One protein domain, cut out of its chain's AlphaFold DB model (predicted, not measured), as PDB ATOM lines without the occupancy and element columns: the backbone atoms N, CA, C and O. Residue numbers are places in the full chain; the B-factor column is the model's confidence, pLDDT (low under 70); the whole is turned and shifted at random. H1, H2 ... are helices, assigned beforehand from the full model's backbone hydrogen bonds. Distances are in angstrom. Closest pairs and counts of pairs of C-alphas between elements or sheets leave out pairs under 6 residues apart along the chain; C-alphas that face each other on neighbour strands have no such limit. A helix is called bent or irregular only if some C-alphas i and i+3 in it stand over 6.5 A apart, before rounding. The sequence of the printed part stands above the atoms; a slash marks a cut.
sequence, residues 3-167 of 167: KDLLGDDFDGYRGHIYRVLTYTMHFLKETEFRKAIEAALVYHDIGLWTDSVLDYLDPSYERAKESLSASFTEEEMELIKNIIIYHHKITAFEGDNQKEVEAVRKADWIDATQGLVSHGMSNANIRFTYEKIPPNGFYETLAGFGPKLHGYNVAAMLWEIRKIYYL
ATOM      1  N   LYS A   3      -9.324  31.561 -14.861       91.12
ATOM      2  CA  LYS A   3     -10.190  30.550 -15.498       91.12
ATOM      3  C   LYS A   3      -9.734  29.116 -15.202       91.12
ATOM      4  O   LYS A   3     -10.571  28.268 -14.920       91.12
ATOM      5  N   ASP A   4      -8.428  28.874 -15.232       92.44
ATOM      6  CA  ASP A   4      -7.871  27.537 -15.009       92.44
ATOM      7  C   ASP A   4      -8.018  27.081 -13.547       92.44
ATOM      8  O   ASP A   4      -8.191  25.892 -13.301       92.44
ATOM      9  N   LEU A   5      -8.009  28.017 -12.586       92.12
ATOM     10  CA  LEU A   5      -8.245  27.727 -11.163       92.12
ATOM     11  C   LEU A   5      -9.711  27.394 -10.878       92.12
ATOM     12  O   LEU A   5      -9.996  26.529 -10.056       92.12
ATOM     13  N   LEU A   6     -10.632  28.072 -11.566       94.19
ATOM     14  CA  LEU A   6     -12.064  27.803 -11.459       94.19
ATOM     15  C   LEU A   6     -12.424  26.422 -12.023       94.19
ATOM     16  O   LEU A   6     -13.326  25.770 -11.507       94.19
ATOM     17  N   GLY A   7     -11.723  25.960 -13.065       95.06
ATOM     18  CA  GLY A   7     -11.927  24.630 -13.640       95.06
ATOM     19  C   GLY A   7     -13.394  24.376 -14.002       95.06
ATOM     20  O   GLY A   7     -14.007  25.169 -14.720       95.06
ATOM     21  N   ASP A   8     -13.957  23.289 -13.473       95.12
ATOM     22  CA  ASP A   8     -15.351  22.893 -13.709       95.12
ATOM     23  C   ASP A   8     -16.374  23.875 -13.101       95.12
ATOM     24  O   ASP A   8     -17.501  23.966 -13.587       95.12
ATOM     25  N   ASP A   9     -15.984  24.669 -12.095       96.38
ATOM     26  CA  ASP A   9     -16.854  25.671 -11.463       96.38
ATOM     27  C   ASP A   9     -16.996  26.950 -12.313       96.38
ATOM     28  O   ASP A   9     -17.837  27.807 -12.020       96.38
ATOM     29  N   PHE A  10     -16.194  27.104 -13.376       96.75
ATOM     30  CA  PHE A  10     -16.119  28.335 -14.169       96.75
ATOM     31  C   PHE A  10     -17.479  28.782 -14.711       96.75
ATOM     32  O   PHE A  10     -17.835  29.955 -14.585       96.75
ATOM     33  N   ASP A  11     -18.248  27.872 -15.312       97.00
ATOM     34  CA  ASP A  11     -19.539  28.223 -15.913       97.00
ATOM     35  C   ASP A  11     -20.597  28.565 -14.855       97.00
ATOM     36  O   ASP A  11     -21.444  29.433 -15.097       97.00
ATOM     37  N   GLY A  12     -20.526  27.931 -13.681       97.69
ATOM     38  CA  GLY A  12     -21.381  28.234 -12.538       97.69
ATOM     39  C   GLY A  12     -21.099  29.623 -11.970       97.69
ATOM     40  O   GLY A  12     -22.011  30.452 -11.887       97.69
ATOM     41  N   TYR A  13     -19.829  29.917 -11.672       98.12
ATOM     42  CA  TYR A  13     -19.419  31.217 -11.136       98.12
ATOM     43  C   TYR A  13     -19.635  32.350 -12.148       98.12
ATOM     44  O   TYR A  13     -20.204  33.391 -11.823       98.12
ATOM     45  N   ARG A  14     -19.313  32.127 -13.429       97.88
ATOM     46  CA  ARG A  14     -19.640  33.072 -14.508       97.88
ATOM     47  C   ARG A  14     -21.144  33.339 -14.583       97.88
ATOM     48  O   ARG A  14     -21.552  34.482 -14.783       97.88
ATOM     49  N   GLY A  15     -21.971  32.304 -14.446       98.38
ATOM     50  CA  GLY A  15     -23.425  32.443 -14.397       98.38
ATOM     51  C   GLY A  15     -23.877  33.315 -13.225       98.38
ATOM     52  O   GLY A  15     -24.663  34.239 -13.429       98.38
ATOM     53  N   HIS A  16     -23.342  33.065 -12.030       98.56
ATOM     54  CA  HIS A  16     -23.598  33.866 -10.834       98.56
ATOM     55  C   HIS A  16     -23.276  35.350 -11.049       98.56
ATOM     56  O   HIS A  16     -24.171  36.185 -10.905       98.56
ATOM     57  N   ILE A  17     -22.081  35.669 -11.558       98.56
ATOM     58  CA  ILE A  17     -21.670  37.041 -11.902       98.56
ATOM     59  C   ILE A  17     -22.719  37.743 -12.773       98.56
ATOM     60  O   ILE A  17     -23.112  38.877 -12.494       98.56
ATOM     61  N   TYR A  18     -23.216  37.083 -13.826       98.62
ATOM     62  CA  TYR A  18     -24.218  37.699 -14.698       98.62
ATOM     63  C   TYR A  18     -25.597  37.825 -14.059       98.62
ATOM     64  O   TYR A  18     -26.303  38.790 -14.368       98.62
ATOM     65  N   ARG A  19     -26.009  36.892 -13.194       98.75
ATOM     66  CA  ARG A  19     -27.273  37.022 -12.455       98.75
ATOM     67  C   ARG A  19     -27.209  38.206 -11.501       98.75
ATOM     68  O   ARG A  19     -28.077  39.074 -11.583       98.75
ATOM     69  N   VAL A  20     -26.142  38.304 -10.706       98.81
ATOM     70  CA  VAL A  20     -25.915  39.437  -9.800       98.81
ATOM     71  C   VAL A  20     -25.863  40.740 -10.588       98.81
ATOM     72  O   VAL A  20     -26.626  41.652 -10.289       98.81
ATOM     73  N   LEU A  21     -25.089  40.823 -11.675       98.69
ATOM     74  CA  LEU A  21     -25.049  42.022 -12.519       98.69
ATOM     75  C   LEU A  21     -26.436  42.403 -13.064       98.69
ATOM     76  O   LEU A  21     -26.810  43.576 -13.044       98.69
ATOM     77  N   THR A  22     -27.218  41.424 -13.527       98.38
ATOM     78  CA  THR A  22     -28.579  41.646 -14.043       98.38
ATOM     79  C   THR A  22     -29.482  42.246 -12.967       98.38
ATOM     80  O   THR A  22     -30.202  43.215 -13.221       98.38
ATOM     81  N   TYR A  23     -29.425  41.709 -11.750       98.62
ATOM     82  CA  TYR A  23     -30.200  42.213 -10.624       98.62
ATOM     83  C   TYR A  23     -29.705  43.585 -10.149       98.62
ATOM     84  O   TYR A  23     -30.520  44.471  -9.897       98.62
ATOM     85  N   THR A  24     -28.394  43.825 -10.123       98.69
ATOM     86  CA  THR A  24     -27.815  45.139  -9.807       98.69
ATOM     87  C   THR A  24     -28.337  46.202 -10.770       98.69
ATOM     88  O   THR A  24     -28.773  47.274 -10.347       98.69
ATOM     89  N   MET A  25     -28.372  45.901 -12.073       97.94
ATOM     90  CA  MET A  25     -28.879  46.834 -13.084       97.94
ATOM     91  C   MET A  25     -30.392  47.065 -12.976       97.94
ATOM     92  O   MET A  25     -30.858  48.156 -13.297       97.94
ATOM     93  N   HIS A  26     -31.166  46.108 -12.455       96.88
ATOM     94  CA  HIS A  26     -32.573  46.350 -12.121       96.88
ATOM     95  C   HIS A  26     -32.730  47.439 -11.047       96.88
ATOM     96  O   HIS A  26     -33.609  48.295 -11.170       96.88
ATOM     97  N   PHE A  27     -31.874  47.434 -10.021       97.75
ATOM     98  CA  PHE A  27     -31.926  48.422  -8.940       97.75
ATOM     99  C   PHE A  27     -31.362  49.786  -9.346       97.75
ATOM    100  O   PHE A  27     -31.944  50.816  -9.002       97.75
ATOM    101  N   LEU A  28     -30.247  49.816 -10.082       97.19
ATOM    102  CA  LEU A  28     -29.587  51.071 -10.459       97.19
ATOM    103  C   LEU A  28     -30.222  51.750 -11.671       97.19
ATOM    104  O   LEU A  28     -30.224  52.982 -11.727       97.19
ATOM    105  N   LYS A  29     -30.776  50.964 -12.606       91.94
ATOM    106  CA  LYS A  29     -31.164  51.345 -13.976       91.94
ATOM    107  C   LYS A  29     -29.974  51.796 -14.827       91.94
ATOM    108  O   LYS A  29     -29.669  51.152 -15.823       91.94
ATOM    109  N   GLU A  30     -29.293  52.856 -14.403       92.06
ATOM    110  CA  GLU A  30     -28.062  53.382 -14.994       92.06
ATOM    111  C   GLU A  30     -27.104  53.849 -13.889       92.06
ATOM    112  O   GLU A  30     -27.523  54.270 -12.804       92.06
ATOM    113  N   THR A  31     -25.804  53.756 -14.163       95.81
ATOM    114  CA  THR A  31     -24.729  54.258 -13.301       95.81
ATOM    115  C   THR A  31     -23.464  54.450 -14.136       95.81
ATOM    116  O   THR A  31     -23.202  53.673 -15.059       95.81
ATOM    117  N   GLU A  32     -22.680  55.478 -13.823       96.62
ATOM    118  CA  GLU A  32     -21.363  55.691 -14.431       96.62
ATOM    119  C   GLU A  32     -20.339  54.642 -13.972       96.62
ATOM    120  O   GLU A  32     -19.464  54.248 -14.741       96.62
ATOM    121  N   PHE A  33     -20.538  54.067 -12.783       98.19
ATOM    122  CA  PHE A  33     -19.661  53.067 -12.171       98.19
ATOM    123  C   PHE A  33     -19.833  51.648 -12.720       98.19
ATOM    124  O   PHE A  33     -19.322  50.682 -12.154       98.19
ATOM    125  N   ARG A  34     -20.558  51.477 -13.830       98.12
ATOM    126  CA  ARG A  34     -20.891  50.147 -14.353       98.12
ATOM    127  C   ARG A  34     -19.651  49.279 -14.590       98.12
ATOM    128  O   ARG A  34     -19.683  48.098 -14.268       98.12
ATOM    129  N   LYS A  35     -18.563  49.854 -15.111       98.38
ATOM    130  CA  LYS A  35     -17.312  49.113 -15.343       98.38
ATOM    131  C   LYS A  35     -16.652  48.659 -14.042       98.38
ATOM    132  O   LYS A  35     -16.168  47.535 -13.985       98.38
ATOM    133  N   ALA A  36     -16.661  49.507 -13.013       98.69
ATOM    134  CA  ALA A  36     -16.129  49.168 -11.696       98.69
ATOM    135  C   ALA A  36     -16.956  48.050 -11.041       98.69
ATOM    136  O   ALA A  36     -16.390  47.094 -10.526       98.69
ATOM    137  N   ILE A  37     -18.288  48.098 -11.156       98.88
ATOM    138  CA  ILE A  37     -19.185  47.028 -10.689       98.88
ATOM    139  C   ILE A  37     -18.904  45.711 -11.423       98.88
ATOM    140  O   ILE A  37     -18.756  44.673 -10.785       98.88
ATOM    141  N   GLU A  38     -18.832  45.739 -12.757       98.62
ATOM    142  CA  GLU A  38     -18.529  44.549 -13.561       98.62
ATOM    143  C   GLU A  38     -17.174  43.945 -13.171       98.62
ATOM    144  O   GLU A  38     -17.068  42.726 -13.040       98.62
ATOM    145  N   ALA A  39     -16.164  44.785 -12.927       98.56
ATOM    146  CA  ALA A  39     -14.863  44.342 -12.449       98.56
ATOM    147  C   ALA A  39     -14.949  43.743 -11.037       98.56
ATOM    148  O   ALA A  39     -14.493  42.623 -10.842       98.56
ATOM    149  N   ALA A  40     -15.594  44.415 -10.080       98.81
ATOM    150  CA  ALA A  40     -15.766  43.911  -8.718       98.81
ATOM    151  C   ALA A  40     -16.434  42.529  -8.694       98.81
ATOM    152  O   ALA A  40     -15.953  41.625  -8.016       98.81
ATOM    153  N   LEU A  41     -17.483  42.326  -9.497       98.81
ATOM    154  CA  LEU A  41     -18.178  41.040  -9.576       98.81
ATOM    155  C   LEU A  41     -17.295  39.918 -10.131       98.81
ATOM    156  O   LEU A  41     -17.463  38.774  -9.737       98.81
ATOM    157  N   VAL A  42     -16.319  40.193 -10.998       98.38
ATOM    158  CA  VAL A  42     -15.376  39.144 -11.430       98.38
ATOM    159  C   VAL A  42     -14.550  38.613 -10.253       98.38
ATOM    160  O   VAL A  42     -14.223  37.424 -10.221       98.38
ATOM    161  N   TYR A  43     -14.249  39.470  -9.278       98.50
ATOM    162  CA  TYR A  43     -13.354  39.149  -8.172       98.50
ATOM    163  C   TYR A  43     -14.059  38.822  -6.854       98.50
ATOM    164  O   TYR A  43     -13.422  38.187  -6.033       98.50
ATOM    165  N   HIS A  44     -15.319  39.208  -6.631       98.50
ATOM    166  CA  HIS A  44     -15.910  39.212  -5.281       98.50
ATOM    167  C   HIS A  44     -15.844  37.889  -4.502       98.50
ATOM    168  O   HIS A  44     -15.566  37.944  -3.308       98.50
ATOM    169  N   ASP A  45     -15.977  36.741  -5.173       97.56
ATOM    170  CA  ASP A  45     -15.854  35.415  -4.547       97.56
ATOM    171  C   ASP A  45     -14.533  34.704  -4.869       97.56
ATOM    172  O   ASP A  45     -14.317  33.558  -4.468       97.56
ATOM    173  N   ILE A  46     -13.629  35.327  -5.635       96.88
ATOM    174  CA  ILE A  46     -12.504  34.606  -6.247       96.88
ATOM    175  C   ILE A  46     -11.558  33.983  -5.213       96.88
ATOM    176  O   ILE A  46     -10.964  32.935  -5.480       96.88
ATOM    177  N   GLY A  47     -11.478  34.582  -4.021       95.62
ATOM    178  CA  GLY A  47     -10.697  34.106  -2.883       95.62
ATOM    179  C   GLY A  47     -11.064  32.689  -2.435       95.62
ATOM    180  O   GLY A  47     -10.194  31.971  -1.937       95.62
ATOM    181  N   LEU A  48     -12.303  32.239  -2.683       94.56
ATOM    182  CA  LEU A  48     -12.714  30.851  -2.440       94.56
ATOM    183  C   LEU A  48     -11.861  29.855  -3.240       94.56
ATOM    184  O   LEU A  48     -11.524  28.786  -2.731       94.56
ATOM    185  N   TRP A  49     -11.474  30.208  -4.472       95.19
ATOM    186  CA  TRP A  49     -10.660  29.359  -5.348       95.19
ATOM    187  C   TRP A  49      -9.167  29.670  -5.260       95.19
ATOM    188  O   TRP A  49      -8.357  28.745  -5.271       95.19
ATOM    189  N   THR A  50      -8.773  30.945  -5.187       93.00
ATOM    190  CA  THR A  50      -7.349  31.325  -5.226       93.00
ATOM    191  C   THR A  50      -6.628  31.054  -3.917       93.00
ATOM    192  O   THR A  50      -5.472  30.634  -3.936       93.00
ATOM    193  N   ASP A  51      -7.303  31.265  -2.789       89.00
ATOM    194  CA  ASP A  51      -6.691  31.227  -1.461       89.00
ATOM    195  C   ASP A  51      -7.260  30.084  -0.605       89.00
ATOM    196  O   ASP A  51      -6.678  29.735   0.420       89.00
ATOM    197  N   SER A  52      -8.327  29.419  -1.075       84.19
ATOM    198  CA  SER A  52      -8.919  28.230  -0.441       84.19
ATOM    199  C   SER A  52      -9.265  28.465   1.037       84.19
ATOM    200  O   SER A  52      -8.986  27.631   1.899       84.19
ATOM    201  N   VAL A  53      -9.872  29.615   1.336       85.88
ATOM    202  CA  VAL A  53     -10.333  30.006   2.678       85.88
ATOM    203  C   VAL A  53     -11.814  30.376   2.647       85.88
ATOM    204  O   VAL A  53     -12.320  30.801   1.615       85.88
ATOM    205  N   LEU A  54     -12.520  30.213   3.772       85.69
ATOM    206  CA  LEU A  54     -13.908  30.680   3.894       85.69
ATOM    207  C   LEU A  54     -13.995  32.174   4.218       85.69
ATOM    208  O   LEU A  54     -14.941  32.819   3.797       85.69
ATOM    209  N   ASP A  55     -13.020  32.744   4.920       88.56
ATOM    210  CA  ASP A  55     -12.903  34.193   5.139       88.56
ATOM    211  C   ASP A  55     -12.245  34.859   3.913       88.56
ATOM    212  O   ASP A  55     -11.115  35.341   3.957       88.56
ATOM    213  N   TYR A  56     -12.914  34.755   2.759       94.31
ATOM    214  CA  TYR A  56     -12.332  35.015   1.435       94.31
ATOM    215  C   TYR A  56     -12.446  36.464   0.949       94.31
ATOM    216  O   TYR A  56     -11.914  36.777  -0.118       94.31
ATOM    217  N   LEU A  57     -13.123  37.346   1.686       96.88
ATOM    218  CA  LEU A  57     -13.430  38.709   1.235       96.88
ATOM    219  C   LEU A  57     -12.166  39.556   1.035       96.88
ATOM    220  O   LEU A  57     -11.951  40.103  -0.047       96.88
ATOM    221  N   ASP A  58     -11.295  39.604   2.046       96.50
ATOM    222  CA  ASP A  58     -10.008  40.301   1.953       96.50
ATOM    223  C   ASP A  58      -9.104  39.678   0.869       96.50
ATOM    224  O   ASP A  58      -8.634  40.421   0.005       96.50
ATOM    225  N   PRO A  59      -8.912  38.337   0.811       96.69
ATOM    226  CA  PRO A  59      -8.201  37.703  -0.300       96.69
ATOM    227  C   PRO A  59      -8.739  38.090  -1.681       96.69
ATOM    228  O   PRO A  59      -7.966  38.398  -2.585       96.69
ATOM    229  N   SER A  60     -10.062  38.128  -1.843       97.94
ATOM    230  CA  SER A  60     -10.713  38.498  -3.103       97.94
ATOM    231  C   SER A  60     -10.401  39.934  -3.508       97.94
ATOM    232  O   SER A  60     -10.092  40.202  -4.674       97.94
ATOM    233  N   TYR A  61     -10.420  40.858  -2.544       98.25
ATOM    234  CA  TYR A  61     -10.054  42.243  -2.802       98.25
ATOM    235  C   TYR A  61      -8.566  42.396  -3.130       98.25
ATOM    236  O   TYR A  61      -8.238  43.138  -4.053       98.25
ATOM    237  N   GLU A  62      -7.664  41.679  -2.458       97.88
ATOM    238  CA  GLU A  62      -6.235  41.742  -2.786       97.88
ATOM    239  C   GLU A  62      -5.968  41.278  -4.229       97.88
ATOM    240  O   GLU A  62      -5.247  41.962  -4.957       97.88
ATOM    241  N   ARG A  63      -6.641  40.218  -4.716       97.56
ATOM    242  CA  ARG A  63      -6.572  39.819  -6.141       97.56
ATOM    243  C   ARG A  63      -7.086  40.911  -7.076       97.56
ATOM    244  O   ARG A  63      -6.455  41.207  -8.089       97.56
ATOM    245  N   ALA A  64      -8.214  41.535  -6.736       97.94
ATOM    246  CA  ALA A  64      -8.762  42.635  -7.527       97.94
ATOM    247  C   ALA A  64      -7.788  43.819  -7.577       97.94
ATOM    248  O   ALA A  64      -7.517  44.369  -8.642       97.94
ATOM    249  N   LYS A  65      -7.220  44.195  -6.434       98.19
ATOM    250  CA  LYS A  65      -6.269  45.297  -6.310       98.19
ATOM    251  C   LYS A  65      -5.011  45.046  -7.135       98.19
ATOM    252  O   LYS A  65      -4.605  45.939  -7.881       98.19
ATOM    253  N   GLU A  66      -4.430  43.853  -7.055       97.12
ATOM    254  CA  GLU A  66      -3.263  43.459  -7.853       97.12
ATOM    255  C   GLU A  66      -3.520  43.612  -9.362       97.12
ATOM    256  O   GLU A  66      -2.701  44.209 -10.065       97.12
ATOM    257  N   SER A  67      -4.668  43.143  -9.860       97.12
ATOM    258  CA  SER A  67      -4.966  43.153 -11.299       97.12
ATOM    259  C   SER A  67      -5.510  44.490 -11.821       97.12
ATOM    260  O   SER A  67      -5.333  44.802 -13.001       97.12
ATOM    261  N   LEU A  68      -6.200  45.284 -10.991       97.50
ATOM    262  CA  LEU A  68      -7.039  46.398 -11.461       97.50
ATOM    263  C   LEU A  68      -6.510  47.799 -11.130       97.50
ATOM    264  O   LEU A  68      -6.930  48.745 -11.796       97.50
ATOM    265  N   SER A  69      -5.566  47.958 -10.192       95.50
ATOM    266  CA  SER A  69      -5.146  49.285  -9.682       95.50
ATOM    267  C   SER A  69      -4.665  50.273 -10.756       95.50
ATOM    268  O   SER A  69      -4.761  51.478 -10.574       95.50
ATOM    269  N   ALA A  70      -4.137  49.788 -11.885       96.94
ATOM    270  CA  ALA A  70      -3.688  50.647 -12.987       96.94
ATOM    271  C   ALA A  70      -4.809  51.041 -13.973       96.94
ATOM    272  O   ALA A  70      -4.593  51.893 -14.834       96.94
ATOM    273  N   SER A  71      -5.977  50.396 -13.891       97.81
ATOM    274  CA  SER A  71      -7.083  50.536 -14.852       97.81
ATOM    275  C   SER A  71      -8.246  51.385 -14.337       97.81
ATOM    276  O   SER A  71      -9.088  51.787 -15.139       97.81
ATOM    277  N   PHE A  72      -8.301  51.640 -13.031       98.38
ATOM    278  CA  PHE A  72      -9.402  52.327 -12.360       98.38
ATOM    279  C   PHE A  72      -8.884  53.495 -11.526       98.38
ATOM    280  O   PHE A  72      -7.732  53.510 -11.091       98.38
ATOM    281  N   THR A  73      -9.731  54.500 -11.333       98.19
ATOM    282  CA  THR A  73      -9.442  55.624 -10.435       98.19
ATOM    283  C   THR A  73      -9.470  55.185  -8.969       98.19
ATOM    284  O   THR A  73      -9.997  54.125  -8.644       98.19
ATOM    285  N   GLU A  74      -8.937  56.013  -8.067       97.94
ATOM    286  CA  GLU A  74      -8.976  55.732  -6.622       97.94
ATOM    287  C   GLU A  74     -10.417  55.563  -6.104       97.94
ATOM    288  O   GLU A  74     -10.696  54.650  -5.334       97.94
ATOM    289  N   GLU A  75     -11.351  56.394  -6.581       98.06
ATOM    290  CA  GLU A  75     -12.776  56.294  -6.235       98.06
ATOM    291  C   GLU A  75     -13.382  54.967  -6.713       98.06
ATOM    292  O   GLU A  75     -14.045  54.265  -5.951       98.06
ATOM    293  N   GLU A  76     -13.118  54.574  -7.962       98.62
ATOM    294  CA  GLU A  76     -13.589  53.292  -8.491       98.62
ATOM    295  C   GLU A  76     -12.957  52.098  -7.765       98.62
ATOM    296  O   GLU A  76     -13.634  51.092  -7.556       98.62
ATOM    297  N   MET A  77     -11.689  52.199  -7.355       98.50
ATOM    298  CA  MET A  77     -11.018  51.165  -6.565       98.50
ATOM    299  C   MET A  77     -11.622  51.029  -5.165       98.50
ATOM    300  O   MET A  77     -11.829  49.902  -4.710       98.50
ATOM    301  N   GLU A  78     -11.977  52.133  -4.502       98.56
ATOM    302  CA  GLU A  78     -12.670  52.074  -3.210       98.56
ATOM    303  C   GLU A  78     -14.100  51.529  -3.366       98.56
ATOM    304  O   GLU A  78     -14.551  50.737  -2.539       98.56
ATOM    305  N   LEU A  79     -14.800  51.843  -4.462       98.75
ATOM    306  CA  LEU A  79     -16.078  51.199  -4.781       98.75
ATOM    307  C   LEU A  79     -15.917  49.686  -5.009       98.75
ATOM    308  O   LEU A  79     -16.698  48.906  -4.465       98.75
ATOM    309  N   ILE A  80     -14.916  49.255  -5.787       98.81
ATOM    310  CA  ILE A  80     -14.622  47.830  -6.020       98.81
ATOM    311  C   ILE A  80     -14.394  47.120  -4.688       98.81
ATOM    312  O   ILE A  80     -15.011  46.087  -4.428       98.81
ATOM    313  N   LYS A  81     -13.568  47.703  -3.818       98.69
ATOM    314  CA  LYS A  81     -13.341  47.207  -2.462       98.69
ATOM    315  C   LYS A  81     -14.640  47.097  -1.678       98.69
ATOM    316  O   LYS A  81     -14.934  46.035  -1.146       98.69
ATOM    317  N   ASN A  82     -15.440  48.160  -1.626       98.69
ATOM    318  CA  ASN A  82     -16.677  48.174  -0.848       98.69
ATOM    319  C   ASN A  82     -17.691  47.142  -1.358       98.69
ATOM    320  O   ASN A  82     -18.359  46.499  -0.551       98.69
ATOM    321  N   ILE A  83     -17.779  46.926  -2.672       98.81
ATOM    322  CA  ILE A  83     -18.591  45.844  -3.238       98.81
ATOM    323  C   ILE A  83     -18.071  44.485  -2.758       98.81
ATOM    324  O   ILE A  83     -18.843  43.704  -2.206       98.81
ATOM    325  N   ILE A  84     -16.778  44.207  -2.938       98.69
ATOM    326  CA  ILE A  84     -16.194  42.905  -2.593       98.69
ATOM    327  C   ILE A  84     -16.316  42.634  -1.096       98.69
ATOM    328  O   ILE A  84     -16.736  41.551  -0.720       98.69
ATOM    329  N   ILE A  85     -16.028  43.605  -0.237       98.31
ATOM    330  CA  ILE A  85     -16.085  43.397   1.207       98.31
ATOM    331  C   ILE A  85     -17.532  43.278   1.687       98.31
ATOM    332  O   ILE A  85     -17.843  42.365   2.436       98.31
ATOM    333  N   TYR A  86     -18.454  44.142   1.256       98.44
ATOM    334  CA  TYR A  86     -19.767  44.250   1.905       98.44
ATOM    335  C   TYR A  86     -20.931  43.559   1.177       98.44
ATOM    336  O   TYR A  86     -22.067  43.681   1.645       98.44
ATOM    337  N   HIS A  87     -20.714  42.822   0.079       98.19
ATOM    338  CA  HIS A  87     -21.815  42.209  -0.691       98.19
ATOM    339  C   HIS A  87     -22.660  41.197   0.109       98.19
ATOM    340  O   HIS A  87     -23.853  41.057  -0.156       98.19
ATOM    341  N   HIS A  88     -22.101  40.576   1.151       96.88
ATOM    342  CA  HIS A  88     -22.829  39.676   2.049       96.88
ATOM    343  C   HIS A  88     -23.336  40.329   3.343       96.88
ATOM    344  O   HIS A  88     -24.066  39.692   4.110       96.88
ATOM    345  N   LYS A  89     -23.027  41.609   3.585       96.69
ATOM    346  CA  LYS A  89     -23.441  42.313   4.805       96.69
ATOM    347  C   LYS A  89     -24.962  42.223   4.998       96.69
ATOM    348  O   LYS A  89     -25.747  42.499   4.084       96.69
ATOM    349  N   ILE A  90     -25.396  41.833   6.199       95.12
ATOM    350  CA  ILE A  90     -26.830  41.665   6.506       95.12
ATOM    351  C   ILE A  90     -27.542  43.022   6.594       95.12
ATOM    352  O   ILE A  90     -28.660  43.185   6.102       95.12
ATOM    353  N   THR A  91     -26.913  43.996   7.251       94.69
ATOM    354  CA  THR A  91     -27.455  45.350   7.402       94.69
ATOM    355  C   THR A  91     -27.128  46.209   6.185       94.69
ATOM    356  O   THR A  91     -26.295  45.851   5.354       94.69
ATOM    357  N   ALA A  92     -27.803  47.355   6.071       96.12
ATOM    358  CA  ALA A  92     -27.486  48.312   5.023       96.12
ATOM    359  C   ALA A  92     -26.018  48.764   5.124       96.12
ATOM    360  O   ALA A  92     -25.457  48.942   6.214       96.12
ATOM    361  N   PHE A  93     -25.392  48.938   3.970       97.25
ATOM    362  CA  PHE A  93     -24.140  49.655   3.843       97.25
ATOM    363  C   PHE A  93     -24.392  51.167   3.947       97.25
ATOM    364  O   PHE A  93     -25.383  51.680   3.421       97.25
ATOM    365  N   GLU A  94     -23.487  51.867   4.629       96.38
ATOM    366  CA  GLU A  94     -23.452  53.325   4.765       96.38
ATOM    367  C   GLU A  94     -22.023  53.776   4.446       96.38
ATOM    368  O   GLU A  94     -21.076  53.286   5.061       96.38
ATOM    369  N   GLY A  95     -21.862  54.667   3.467       95.94
ATOM    370  CA  GLY A  95     -20.551  55.100   2.985       95.94
ATOM    371  C   GLY A  95     -20.608  55.687   1.577       95.94
ATOM    372  O   GLY A  95     -21.689  55.909   1.023       95.94
ATOM    373  N   ASP A  96     -19.440  55.927   0.989       96.00
ATOM    374  CA  ASP A  96     -19.334  56.429  -0.381       96.00
ATOM    375  C   ASP A  96     -19.894  55.415  -1.387       96.00
ATOM    376  O   ASP A  96     -19.846  54.201  -1.175       96.00
ATOM    377  N   ASN A  97     -20.505  55.926  -2.463       97.25
ATOM    378  CA  ASN A  97     -21.180  55.122  -3.491       97.25
ATOM    379  C   ASN A  97     -22.200  54.114  -2.908       97.25
ATOM    380  O   ASN A  97     -22.420  53.028  -3.451       97.25
ATOM    381  N   GLN A  98     -22.860  54.475  -1.795       98.00
ATOM    382  CA  GLN A  98     -23.814  53.613  -1.086       98.00
ATOM    383  C   GLN A  98     -24.877  52.999  -2.001       98.00
ATOM    384  O   GLN A  98     -25.270  51.851  -1.807       98.00
ATOM    385  N   LYS A  99     -25.359  53.753  -2.995       98.25
ATOM    386  CA  LYS A  99     -26.381  53.289  -3.939       98.25
ATOM    387  C   LYS A  99     -25.885  52.076  -4.737       98.25
ATOM    388  O   LYS A  99     -26.624  51.099  -4.866       98.25
ATOM    389  N   GLU A 100     -24.664  52.135  -5.260       98.69
ATOM    390  CA  GLU A 100     -24.013  51.079  -6.036       98.69
ATOM    391  C   GLU A 100     -23.732  49.847  -5.169       98.69
ATOM    392  O   GLU A 100     -24.114  48.738  -5.549       98.69
ATOM    393  N   VAL A 101     -23.153  50.043  -3.981       98.75
ATOM    394  CA  VAL A 101     -22.842  48.949  -3.046       98.75
ATOM    395  C   VAL A 101     -24.121  48.245  -2.589       98.75
ATOM    396  O   VAL A 101     -24.211  47.021  -2.662       98.75
ATOM    397  N   GLU A 102     -25.161  48.993  -2.201       98.62
ATOM    398  CA  GLU A 102     -26.451  48.415  -1.806       98.62
ATOM    399  C   GLU A 102     -27.134  47.663  -2.952       98.62
ATOM    400  O   GLU A 102     -27.824  46.674  -2.702       98.62
ATOM    401  N   ALA A 103     -26.988  48.121  -4.197       98.69
ATOM    402  CA  ALA A 103     -27.561  47.429  -5.345       98.69
ATOM    403  C   ALA A 103     -26.894  46.070  -5.570       98.69
ATOM    404  O   ALA A 103     -27.610  45.087  -5.762       98.69
ATOM    405  N   VAL A 104     -25.559  46.004  -5.490       98.81
ATOM    406  CA  VAL A 104     -24.823  44.737  -5.610       98.81
ATOM    407  C   VAL A 104     -25.113  43.824  -4.426       98.81
ATOM    408  O   VAL A 104     -25.475  42.673  -4.638       98.81
ATOM    409  N   ARG A 105     -25.071  44.339  -3.194       98.69
ATOM    410  CA  ARG A 105     -25.405  43.575  -1.982       98.69
ATOM    411  C   ARG A 105     -26.794  42.946  -2.079       98.69
ATOM    412  O   ARG A 105     -26.976  41.758  -1.843       98.69
ATOM    413  N   LYS A 106     -27.805  43.721  -2.481       98.62
ATOM    414  CA  LYS A 106     -29.169  43.198  -2.648       98.62
ATOM    415  C   LYS A 106     -29.260  42.156  -3.755       98.62
ATOM    416  O   LYS A 106     -30.009  41.199  -3.589       98.62
ATOM    417  N   ALA A 107     -28.558  42.372  -4.864       98.69
ATOM    418  CA  ALA A 107     -28.518  41.476  -6.011       98.69
ATOM    419  C   ALA A 107     -27.849  40.136  -5.689       98.69
ATOM    420  O   ALA A 107     -28.383  39.092  -6.059       98.69
ATOM    421  N   ASP A 108     -26.734  40.172  -4.969       98.62
ATOM    422  CA  ASP A 108     -26.032  38.984  -4.501       98.62
ATOM    423  C   ASP A 108     -26.926  38.146  -3.582       98.62
ATOM    424  O   ASP A 108     -27.178  36.976  -3.856       98.62
ATOM    425  N   TRP A 109     -27.557  38.775  -2.586       98.19
ATOM    426  CA  TRP A 109     -28.517  38.100  -1.710       98.19
ATOM    427  C   TRP A 109     -29.682  37.454  -2.466       98.19
ATOM    428  O   TRP A 109     -30.142  36.379  -2.073       98.19
ATOM    429  N   ILE A 110     -30.173  38.069  -3.548       98.38
ATOM    430  CA  ILE A 110     -31.198  37.438  -4.393       98.38
ATOM    431  C   ILE A 110     -30.654  36.139  -4.980       98.38
ATOM    432  O   ILE A 110     -31.344  35.122  -4.917       98.38
ATOM    433  N   ASP A 111     -29.438  36.147  -5.528       98.38
ATOM    434  CA  ASP A 111     -28.892  34.953  -6.162       98.38
ATOM    435  C   ASP A 111     -28.471  33.871  -5.162       98.38
ATOM    436  O   ASP A 111     -28.828  32.704  -5.343       98.38
ATOM    437  N   ALA A 112     -27.776  34.257  -4.091       95.00
ATOM    438  CA  ALA A 112     -27.292  33.372  -3.036       95.00
ATOM    439  C   ALA A 112     -28.441  32.667  -2.302       95.00
ATOM    440  O   ALA A 112     -28.320  31.512  -1.896       95.00
ATOM    441  N   THR A 113     -29.593  33.335  -2.176       95.38
ATOM    442  CA  THR A 113     -30.795  32.756  -1.560       95.38
ATOM    443  C   THR A 113     -31.757  32.121  -2.562       95.38
ATOM    444  O   THR A 113     -32.860  31.733  -2.178       95.38
ATOM    445  N   GLN A 114     -31.377  32.016  -3.841       95.38
ATOM    446  CA  GLN A 114     -32.231  31.483  -4.911       95.38
ATOM    447  C   GLN A 114     -33.593  32.197  -5.006       95.38
ATOM    448  O   GLN A 114     -34.625  31.597  -5.315       95.38
ATOM    449  N   GLY A 115     -33.612  33.496  -4.706       95.62
ATOM    450  CA  GLY A 115     -34.797  34.347  -4.725       95.62
ATOM    451  C   GLY A 115     -35.665  34.316  -3.464       95.62
ATOM    452  O   GLY A 115     -36.701  34.980  -3.457       95.62
ATOM    453  N   LEU A 116     -35.278  33.602  -2.395       96.19
ATOM    454  CA  LEU A 116     -36.008  33.645  -1.115       96.19
ATOM    455  C   LEU A 116     -36.008  35.057  -0.508       96.19
ATOM    456  O   LEU A 116     -37.005  35.477   0.081       96.19
ATOM    457  N   VAL A 117     -34.915  35.802  -0.683       96.69
ATOM    458  CA  VAL A 117     -34.819  37.226  -0.353       96.69
ATOM    459  C   VAL A 117     -34.816  38.022  -1.654       96.69
ATOM    460  O   VAL A 117     -33.829  38.028  -2.375       96.69
ATOM    461  N   SER A 118     -35.922  38.702  -1.973       96.00
ATOM    462  CA  SER A 118     -36.088  39.361  -3.282       96.00
ATOM    463  C   SER A 118     -35.761  40.856  -3.307       96.00
ATOM    464  O   SER A 118     -35.653  41.445  -4.382       96.00
ATOM    465  N   HIS A 119     -35.686  41.509  -2.142       96.44
ATOM    466  CA  HIS A 119     -35.505  42.963  -2.016       96.44
ATOM    467  C   HIS A 119     -36.456  43.810  -2.893       96.44
ATOM    468  O   HIS A 119     -36.111  44.905  -3.332       96.44
ATOM    469  N   GLY A 120     -37.672  43.308  -3.138       95.38
ATOM    470  CA  GLY A 120     -38.688  43.980  -3.953       95.38
ATOM    471  C   GLY A 120     -38.661  43.625  -5.444       95.38
ATOM    472  O   GLY A 120     -39.541  44.074  -6.180       95.38
ATOM    473  N   MET A 121     -37.721  42.795  -5.901       95.94
ATOM    474  CA  MET A 121     -37.747  42.243  -7.254       95.94
ATOM    475  C   MET A 121     -38.896  41.236  -7.410       95.94
ATOM    476  O   MET A 121     -39.189  40.451  -6.508       95.94
ATOM    477  N   SER A 122     -39.562  41.247  -8.568       97.00
ATOM    478  CA  SER A 122     -40.648  40.303  -8.836       97.00
ATOM    479  C   SER A 122     -40.115  38.882  -9.049       97.00
ATOM    480  O   SER A 122     -39.113  38.673  -9.736       97.00
ATOM    481  N   ASN A 123     -40.846  37.884  -8.548       96.12
ATOM    482  CA  ASN A 123     -40.512  36.471  -8.772       96.12
ATOM    483  C   ASN A 123     -40.469  36.108 -10.266       96.12
ATOM    484  O   ASN A 123     -39.703  35.239 -10.666       96.12
ATOM    485  N   ALA A 124     -41.273  36.784 -11.095       97.31
ATOM    486  CA  ALA A 124     -41.250  36.599 -12.543       97.31
ATOM    487  C   ALA A 124     -39.899  37.013 -13.150       97.31
ATOM    488  O   ALA A 124     -39.362  36.279 -13.975       97.31
ATOM    489  N   ASN A 125     -39.327  38.137 -12.706       97.12
ATOM    490  CA  ASN A 125     -38.018  38.592 -13.176       97.12
ATOM    491  C   ASN A 125     -36.893  37.671 -12.688       97.12
ATOM    492  O   ASN A 125     -36.040  37.297 -13.485       97.12
ATOM    493  N   ILE A 126     -36.925  37.258 -11.416       97.94
ATOM    494  CA  ILE A 126     -35.941  36.319 -10.849       97.94
ATOM    495  C   ILE A 126     -35.956  35.002 -11.634       97.94
ATOM    496  O   ILE A 126     -34.925  34.530 -12.111       97.94
ATOM    497  N   ARG A 127     -37.148  34.434 -11.851       97.19
ATOM    498  CA  ARG A 127     -37.314  33.206 -12.631       97.19
ATOM    499  C   ARG A 127     -36.824  33.365 -14.069       97.19
ATOM    500  O   ARG A 127     -36.120  32.489 -14.561       97.19
ATOM    501  N   PHE A 128     -37.170  34.469 -14.730       97.81
ATOM    502  CA  PHE A 128     -36.704  34.748 -16.088       97.81
ATOM    503  C   PHE A 128     -35.173  34.785 -16.159       97.81
ATOM    504  O   PHE A 128     -34.586  34.210 -17.075       97.81
ATOM    505  N   THR A 129     -34.517  35.401 -15.174       97.81
ATOM    506  CA  THR A 129     -33.055  35.426 -15.085       97.81
ATOM    507  C   THR A 129     -32.474  34.017 -14.945       97.81
ATOM    508  O   THR A 129     -31.570  33.680 -15.705       97.81
ATOM    509  N   TYR A 130     -33.017  33.159 -14.073       96.62
ATOM    510  CA  TYR A 130     -32.564  31.761 -13.952       96.62
ATOM    511  C   TYR A 130     -32.768  30.936 -15.224       96.62
ATOM    512  O   TYR A 130     -31.910  30.132 -15.580       96.62
ATOM    513  N   GLU A 131     -33.878  31.143 -15.933       97.25
ATOM    514  CA  GLU A 131     -34.144  30.465 -17.207       97.25
ATOM    515  C   GLU A 131     -33.141  30.871 -18.300       97.25
ATOM    516  O   GLU A 131     -32.844  30.078 -19.194       97.25
ATOM    517  N   LYS A 132     -32.612  32.101 -18.253       98.25
ATOM    518  CA  LYS A 132     -31.624  32.610 -19.221       98.25
ATOM    519  C   LYS A 132     -30.178  32.378 -18.802       98.25
ATOM    520  O   LYS A 132     -29.317  32.265 -19.672       98.25
ATOM    521  N   ILE A 133     -29.915  32.329 -17.502       97.94
ATOM    522  CA  ILE A 133     -28.583  32.216 -16.912       97.94
ATOM    523  C   ILE A 133     -28.644  31.133 -15.822       97.94
ATOM    524  O   ILE A 133     -28.674  31.449 -14.627       97.94
ATOM    525  N   PRO A 134     -28.703  29.847 -16.210       96.56
ATOM    526  CA  PRO A 134     -28.824  28.752 -15.254       96.56
ATOM    527  C   PRO A 134     -27.628  28.702 -14.285       96.56
ATOM    528  O   PRO A 134     -26.528  29.139 -14.632       96.56
ATOM    529  N   PRO A 135     -27.818  28.179 -13.058       94.44
ATOM    530  CA  PRO A 135     -26.778  28.144 -12.031       94.44
ATOM    531  C   PRO A 135     -25.620  27.197 -12.342       94.44
ATOM    532  O   PRO A 135     -24.553  27.390 -11.780       94.44
ATOM    533  N   ASN A 136     -25.801  26.209 -13.226       95.50
ATOM    534  CA  ASN A 136     -24.740  25.303 -13.691       95.50
ATOM    535  C   ASN A 136     -23.865  24.724 -12.556       95.50
ATOM    536  O   ASN A 136     -22.647  24.695 -12.674       95.50
ATOM    537  N   GLY A 137     -24.484  24.288 -11.451       94.50
ATOM    538  CA  GLY A 137     -23.776  23.681 -10.315       94.50
ATOM    539  C   GLY A 137     -23.247  24.662  -9.261       94.50
ATOM    540  O   GLY A 137     -22.653  24.233  -8.276       94.50
ATOM    541  N   PHE A 138     -23.452  25.973  -9.433       95.94
ATOM    542  CA  PHE A 138     -22.871  26.990  -8.549       95.94
ATOM    543  C   PHE A 138     -23.254  26.826  -7.068       95.94
ATOM    544  O   PHE A 138     -22.410  26.977  -6.187       95.94
ATOM    545  N   TYR A 139     -24.510  26.483  -6.770       94.25
ATOM    546  CA  TYR A 139     -24.961  26.335  -5.382       94.25
ATOM    547  C   TYR A 139     -24.357  25.107  -4.706       94.25
ATOM    548  O   TYR A 139     -24.022  25.143  -3.520       94.25
ATOM    549  N   GLU A 140     -24.177  24.031  -5.465       94.31
ATOM    550  CA  GLU A 140     -23.480  22.828  -5.034       94.31
ATOM    551  C   GLU A 140     -21.997  23.121  -4.773       94.31
ATOM    552  O   GLU A 140     -21.452  22.664  -3.764       94.31
ATOM    553  N   THR A 141     -21.360  23.929  -5.626       93.12
ATOM    554  CA  THR A 141     -19.985  24.406  -5.431       93.12
ATOM    555  C   THR A 141     -19.850  25.191  -4.125       93.12
ATOM    556  O   THR A 141     -19.008  24.831  -3.296       93.12
ATOM    557  N   LEU A 142     -20.714  26.188  -3.883       90.44
ATOM    558  CA  LEU A 142     -20.697  26.987  -2.651       90.44
ATOM    559  C   LEU A 142     -20.900  26.127  -1.396       90.44
ATOM    560  O   LEU A 142     -20.120  26.210  -0.446       90.44
ATOM    561  N   ALA A 143     -21.901  25.241  -1.406       90.06
ATOM    562  CA  ALA A 143     -22.161  24.326  -0.294       90.06
ATOM    563  C   ALA A 143     -20.990  23.357  -0.035       90.06
ATOM    564  O   ALA A 143     -20.816  22.871   1.084       90.06
ATOM    565  N   GLY A 144     -20.179  23.082  -1.059       90.31
ATOM    566  CA  GLY A 144     -19.018  22.208  -0.985       90.31
ATOM    567  C   GLY A 144     -17.794  22.821  -0.299       90.31
ATOM    568  O   GLY A 144     -17.006  22.061   0.265       90.31
ATOM    569  N   PHE A 145     -17.610  24.148  -0.308       90.31
ATOM    570  CA  PHE A 145     -16.403  24.777   0.254       90.31
ATOM    571  C   PHE A 145     -16.241  24.523   1.753       90.31
ATOM    572  O   PHE A 145     -15.153  24.160   2.195       90.31
ATOM    573  N   GLY A 146     -17.321  24.626   2.527       86.56
ATOM    574  CA  GLY A 146     -17.280  24.396   3.972       86.56
ATOM    575  C   GLY A 146     -16.701  23.025   4.350       86.56
ATOM    576  O   GLY A 146     -15.660  22.963   5.013       86.56
ATOM    577  N   PRO A 147     -17.303  21.916   3.882       86.88
ATOM    578  CA  PRO A 147     -16.775  20.572   4.100       86.88
ATOM    579  C   PRO A 147     -15.384  20.340   3.496       86.88
ATOM    580  O   PRO A 147     -14.567  19.669   4.124       86.88
ATOM    581  N   LYS A 148     -15.090  20.889   2.306       86.75
ATOM    582  CA  LYS A 148     -13.768  20.756   1.662       86.75
ATOM    583  C   LYS A 148     -12.651  21.373   2.514       86.75
ATOM    584  O   LYS A 148     -11.573  20.793   2.589       86.75
ATOM    585  N   LEU A 149     -12.914  22.510   3.161       85.69
ATOM    586  CA  LEU A 149     -11.910  23.275   3.907       85.69
ATOM    587  C   LEU A 149     -11.835  22.909   5.396       85.69
ATOM    588  O   LEU A 149     -10.751  22.906   5.975       85.69
ATOM    589  N   HIS A 150     -12.961  22.559   6.025       82.81
ATOM    590  CA  HIS A 150     -13.031  22.311   7.474       82.81
ATOM    591  C   HIS A 150     -13.416  20.874   7.861       82.81
ATOM    592  O   HIS A 150     -13.445  20.542   9.053       82.81
ATOM    593  N   GLY A 151     -13.715  20.000   6.896       85.44
ATOM    594  CA  GLY A 151     -14.186  18.642   7.165       85.44
ATOM    595  C   GLY A 151     -15.453  18.642   8.028       85.44
ATOM    596  O   GLY A 151     -16.421  19.340   7.737       85.44
ATOM    597  N   TYR A 152     -15.442  17.876   9.123       83.81
ATOM    598  CA  TYR A 152     -16.564  17.790  10.071       83.81
ATOM    599  C   TYR A 152     -16.512  18.833  11.203       83.81
ATOM    600  O   TYR A 152     -17.317  18.765  12.136       83.81
ATOM    601  N   ASN A 153     -15.583  19.798  11.165       86.94
ATOM    602  CA  ASN A 153     -15.501  20.850  12.181       86.94
ATOM    603  C   ASN A 153     -16.524  21.967  11.911       86.94
ATOM    604  O   ASN A 153     -16.192  23.068  11.471       86.94
ATOM    605  N   VAL A 154     -17.788  21.666  12.212       86.31
ATOM    606  CA  VAL A 154     -18.926  22.568  11.985       86.31
ATOM    607  C   VAL A 154     -18.773  23.890  12.743       86.31
ATOM    608  O   VAL A 154     -19.136  24.936  12.216       86.31
ATOM    609  N   ALA A 155     -18.208  23.875  13.953       87.44
ATOM    610  CA  ALA A 155     -18.036  25.088  14.751       87.44
ATOM    611  C   ALA A 155     -17.054  26.077  14.102       87.44
ATOM    612  O   ALA A 155     -17.359  27.264  14.017       87.44
ATOM    613  N   ALA A 156     -15.909  25.590  13.609       85.69
ATOM    614  CA  ALA A 156     -14.941  26.426  12.898       85.69
ATOM    615  C   ALA A 156     -15.525  26.977  11.589       85.69
ATOM    616  O   ALA A 156     -15.402  28.166  11.317       85.69
ATOM    617  N   MET A 157     -16.232  26.135  10.831       86.94
ATOM    618  CA  MET A 157     -16.911  26.549   9.602       86.94
ATOM    619  C   MET A 157     -17.936  27.666   9.861       86.94
ATOM    620  O   MET A 157     -17.921  28.688   9.184       86.94
ATOM    621  N   LEU A 158     -18.801  27.510  10.871       87.00
ATOM    622  CA  LEU A 158     -19.792  28.532  11.232       87.00
ATOM    623  C   LEU A 158     -19.149  29.833  11.727       87.00
ATOM    624  O   LEU A 158     -19.695  30.910  11.496       87.00
ATOM    625  N   TRP A 159     -18.007  29.740  12.412       87.06
ATOM    626  CA  TRP A 159     -17.263  30.907  12.876       87.06
ATOM    627  C   TRP A 159     -16.716  31.743  11.715       87.06
ATOM    628  O   TRP A 159     -16.898  32.956  11.717       87.06
ATOM    629  N   GLU A 160     -16.099  31.105  10.718       87.88
ATOM    630  CA  GLU A 160     -15.578  31.780   9.522       87.88
ATOM    631  C   GLU A 160     -16.714  32.392   8.697       87.88
ATOM    632  O   GLU A 160     -16.687  33.584   8.407       87.88
ATOM    633  N   ILE A 161     -17.777  31.619   8.431       86.25
ATOM    634  CA  ILE A 161     -18.956  32.106   7.700       86.25
ATOM    635  C   ILE A 161     -19.534  33.351   8.377       86.25
ATOM    636  O   ILE A 161     -19.870  34.318   7.704       86.25
ATOM    637  N   ARG A 162     -19.621  33.385   9.713       89.12
ATOM    638  CA  ARG A 162     -20.152  34.550  10.433       89.12
ATOM    639  C   ARG A 162     -19.406  35.846  10.085       89.12
ATOM    640  O   ARG A 162     -20.057  36.888  10.018       89.12
ATOM    641  N   LYS A 163     -18.087  35.808   9.885       87.81
ATOM    642  CA  LYS A 163     -17.286  37.009   9.594       87.81
ATOM    643  C   LYS A 163     -17.698  37.678   8.285       87.81
ATOM    644  O   LYS A 163     -17.723  38.894   8.218       87.81
ATOM    645  N   ILE A 164     -18.109  36.874   7.310       90.75
ATOM    646  CA  ILE A 164     -18.534  37.313   5.979       90.75
ATOM    647  C   ILE A 164     -19.854  38.104   6.038       90.75
ATOM    648  O   ILE A 164     -20.061  39.058   5.295       90.75
ATOM    649  N   TYR A 165     -20.765  37.719   6.939       88.62
ATOM    650  CA  TYR A 165     -22.122  38.278   6.999       88.62
ATOM    651  C   TYR A 165     -22.297  39.409   8.031       88.62
ATOM    652  O   TYR A 165     -23.175  40.262   7.869       88.62
ATOM    653  N   TYR A 166     -21.501  39.414   9.107       84.81
ATOM    654  CA  TYR A 166     -21.627  40.344  10.246       84.81
ATOM    655  C   TYR A 166     -20.559  41.451  10.252       84.81
ATOM    656  O   TYR A 166     -20.043  41.801  11.317       84.81
ATOM    657  N   LEU A 167     -20.250  41.973   9.063       80.19
ATOM    658  CA  LEU A 167     -19.354  43.109   8.824       80.19
ATOM    659  C   LEU A 167     -19.925  44.441   9.334       80.19
ATOM    660  O   LEU A 167     -21.160  44.653   9.225       80.19
TER     661      LEU A 167
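This is residues 3 to 167 of the 167 residues of the protein "Hypothetical protein" of Vannella sp. CB-2014 (UniProt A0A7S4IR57). One long helix, H1, kinked by 90 degrees near residue 10, runs through the middle: H2 and H6 pack on it, H5 packs on both, and H4 covers H2 and H5. H8 starts at H1, H9 folds back from H8, and H7 lies at another side of H1. The printed part has 165 residues with nine named helices, H1 to H9 in order, and no named strand: all helix. It is compact, radius of gyration of the C-alphas 15.2 A, spanning 44 by 39 by 32 A.

Start at H1, residues 3 to 28, the hub, irregular with C-alphas 5 and 8 9.0 A apart. Its residues 17 to 21 touch H2, residues 34 to 43, closest C-alphas Ile 17 and Leu 41, 5.8 A, a helical hairpin. H3, residues 47 to 50, touches H4, residues 57 to 68, closest C-alphas Gly 47 and Ser 60, 4.4 A. H4 forms a hairpin with H5, residues 74 to 86, at a shallow tilt of 27 degrees. H5 touches H2, closest C-alphas Ala 40 and Ile 80, 4.9 A. H6, residues 98 to 112, touches residues 16 to 28 of H1 at a steep tilt of 56 degrees, closest C-alphas Tyr 23 and Ala 107, 5.0 A. H7, residues 123 to 132, only just touches H1, with 3 pairs of C-alphas within 8 A. Residues 138 to 141 of H8, residues 138 to 150, touch H1, closest C-alphas Gly 12 and Phe 138, 4.4 A. H9, residues 154 to 165, only just touches H8, with 3 such pairs. O i to N i+4 pairs are all within hydrogen-bond range in H4, H5, H6 and H7, against 17 of 22 in H1, 5 of 6 in H2, 7 of 9 in H8 and 5 of 8 in H9; H3 is too short for one.

Find C-alpha 3 at (-10.190, 30.550, -15.498); H1 runs 28.7 A to C-alpha 28. H6 measures 20.6 A. H9 ends at C-alpha 165, (-22.122, 38.278, 6.999).

The C-alphas farthest apart, Glu 32 and Tyr 152, are 45.4 A apart. The printed part has no cut; the H5 to H6 link is long. No printed residue is under 70.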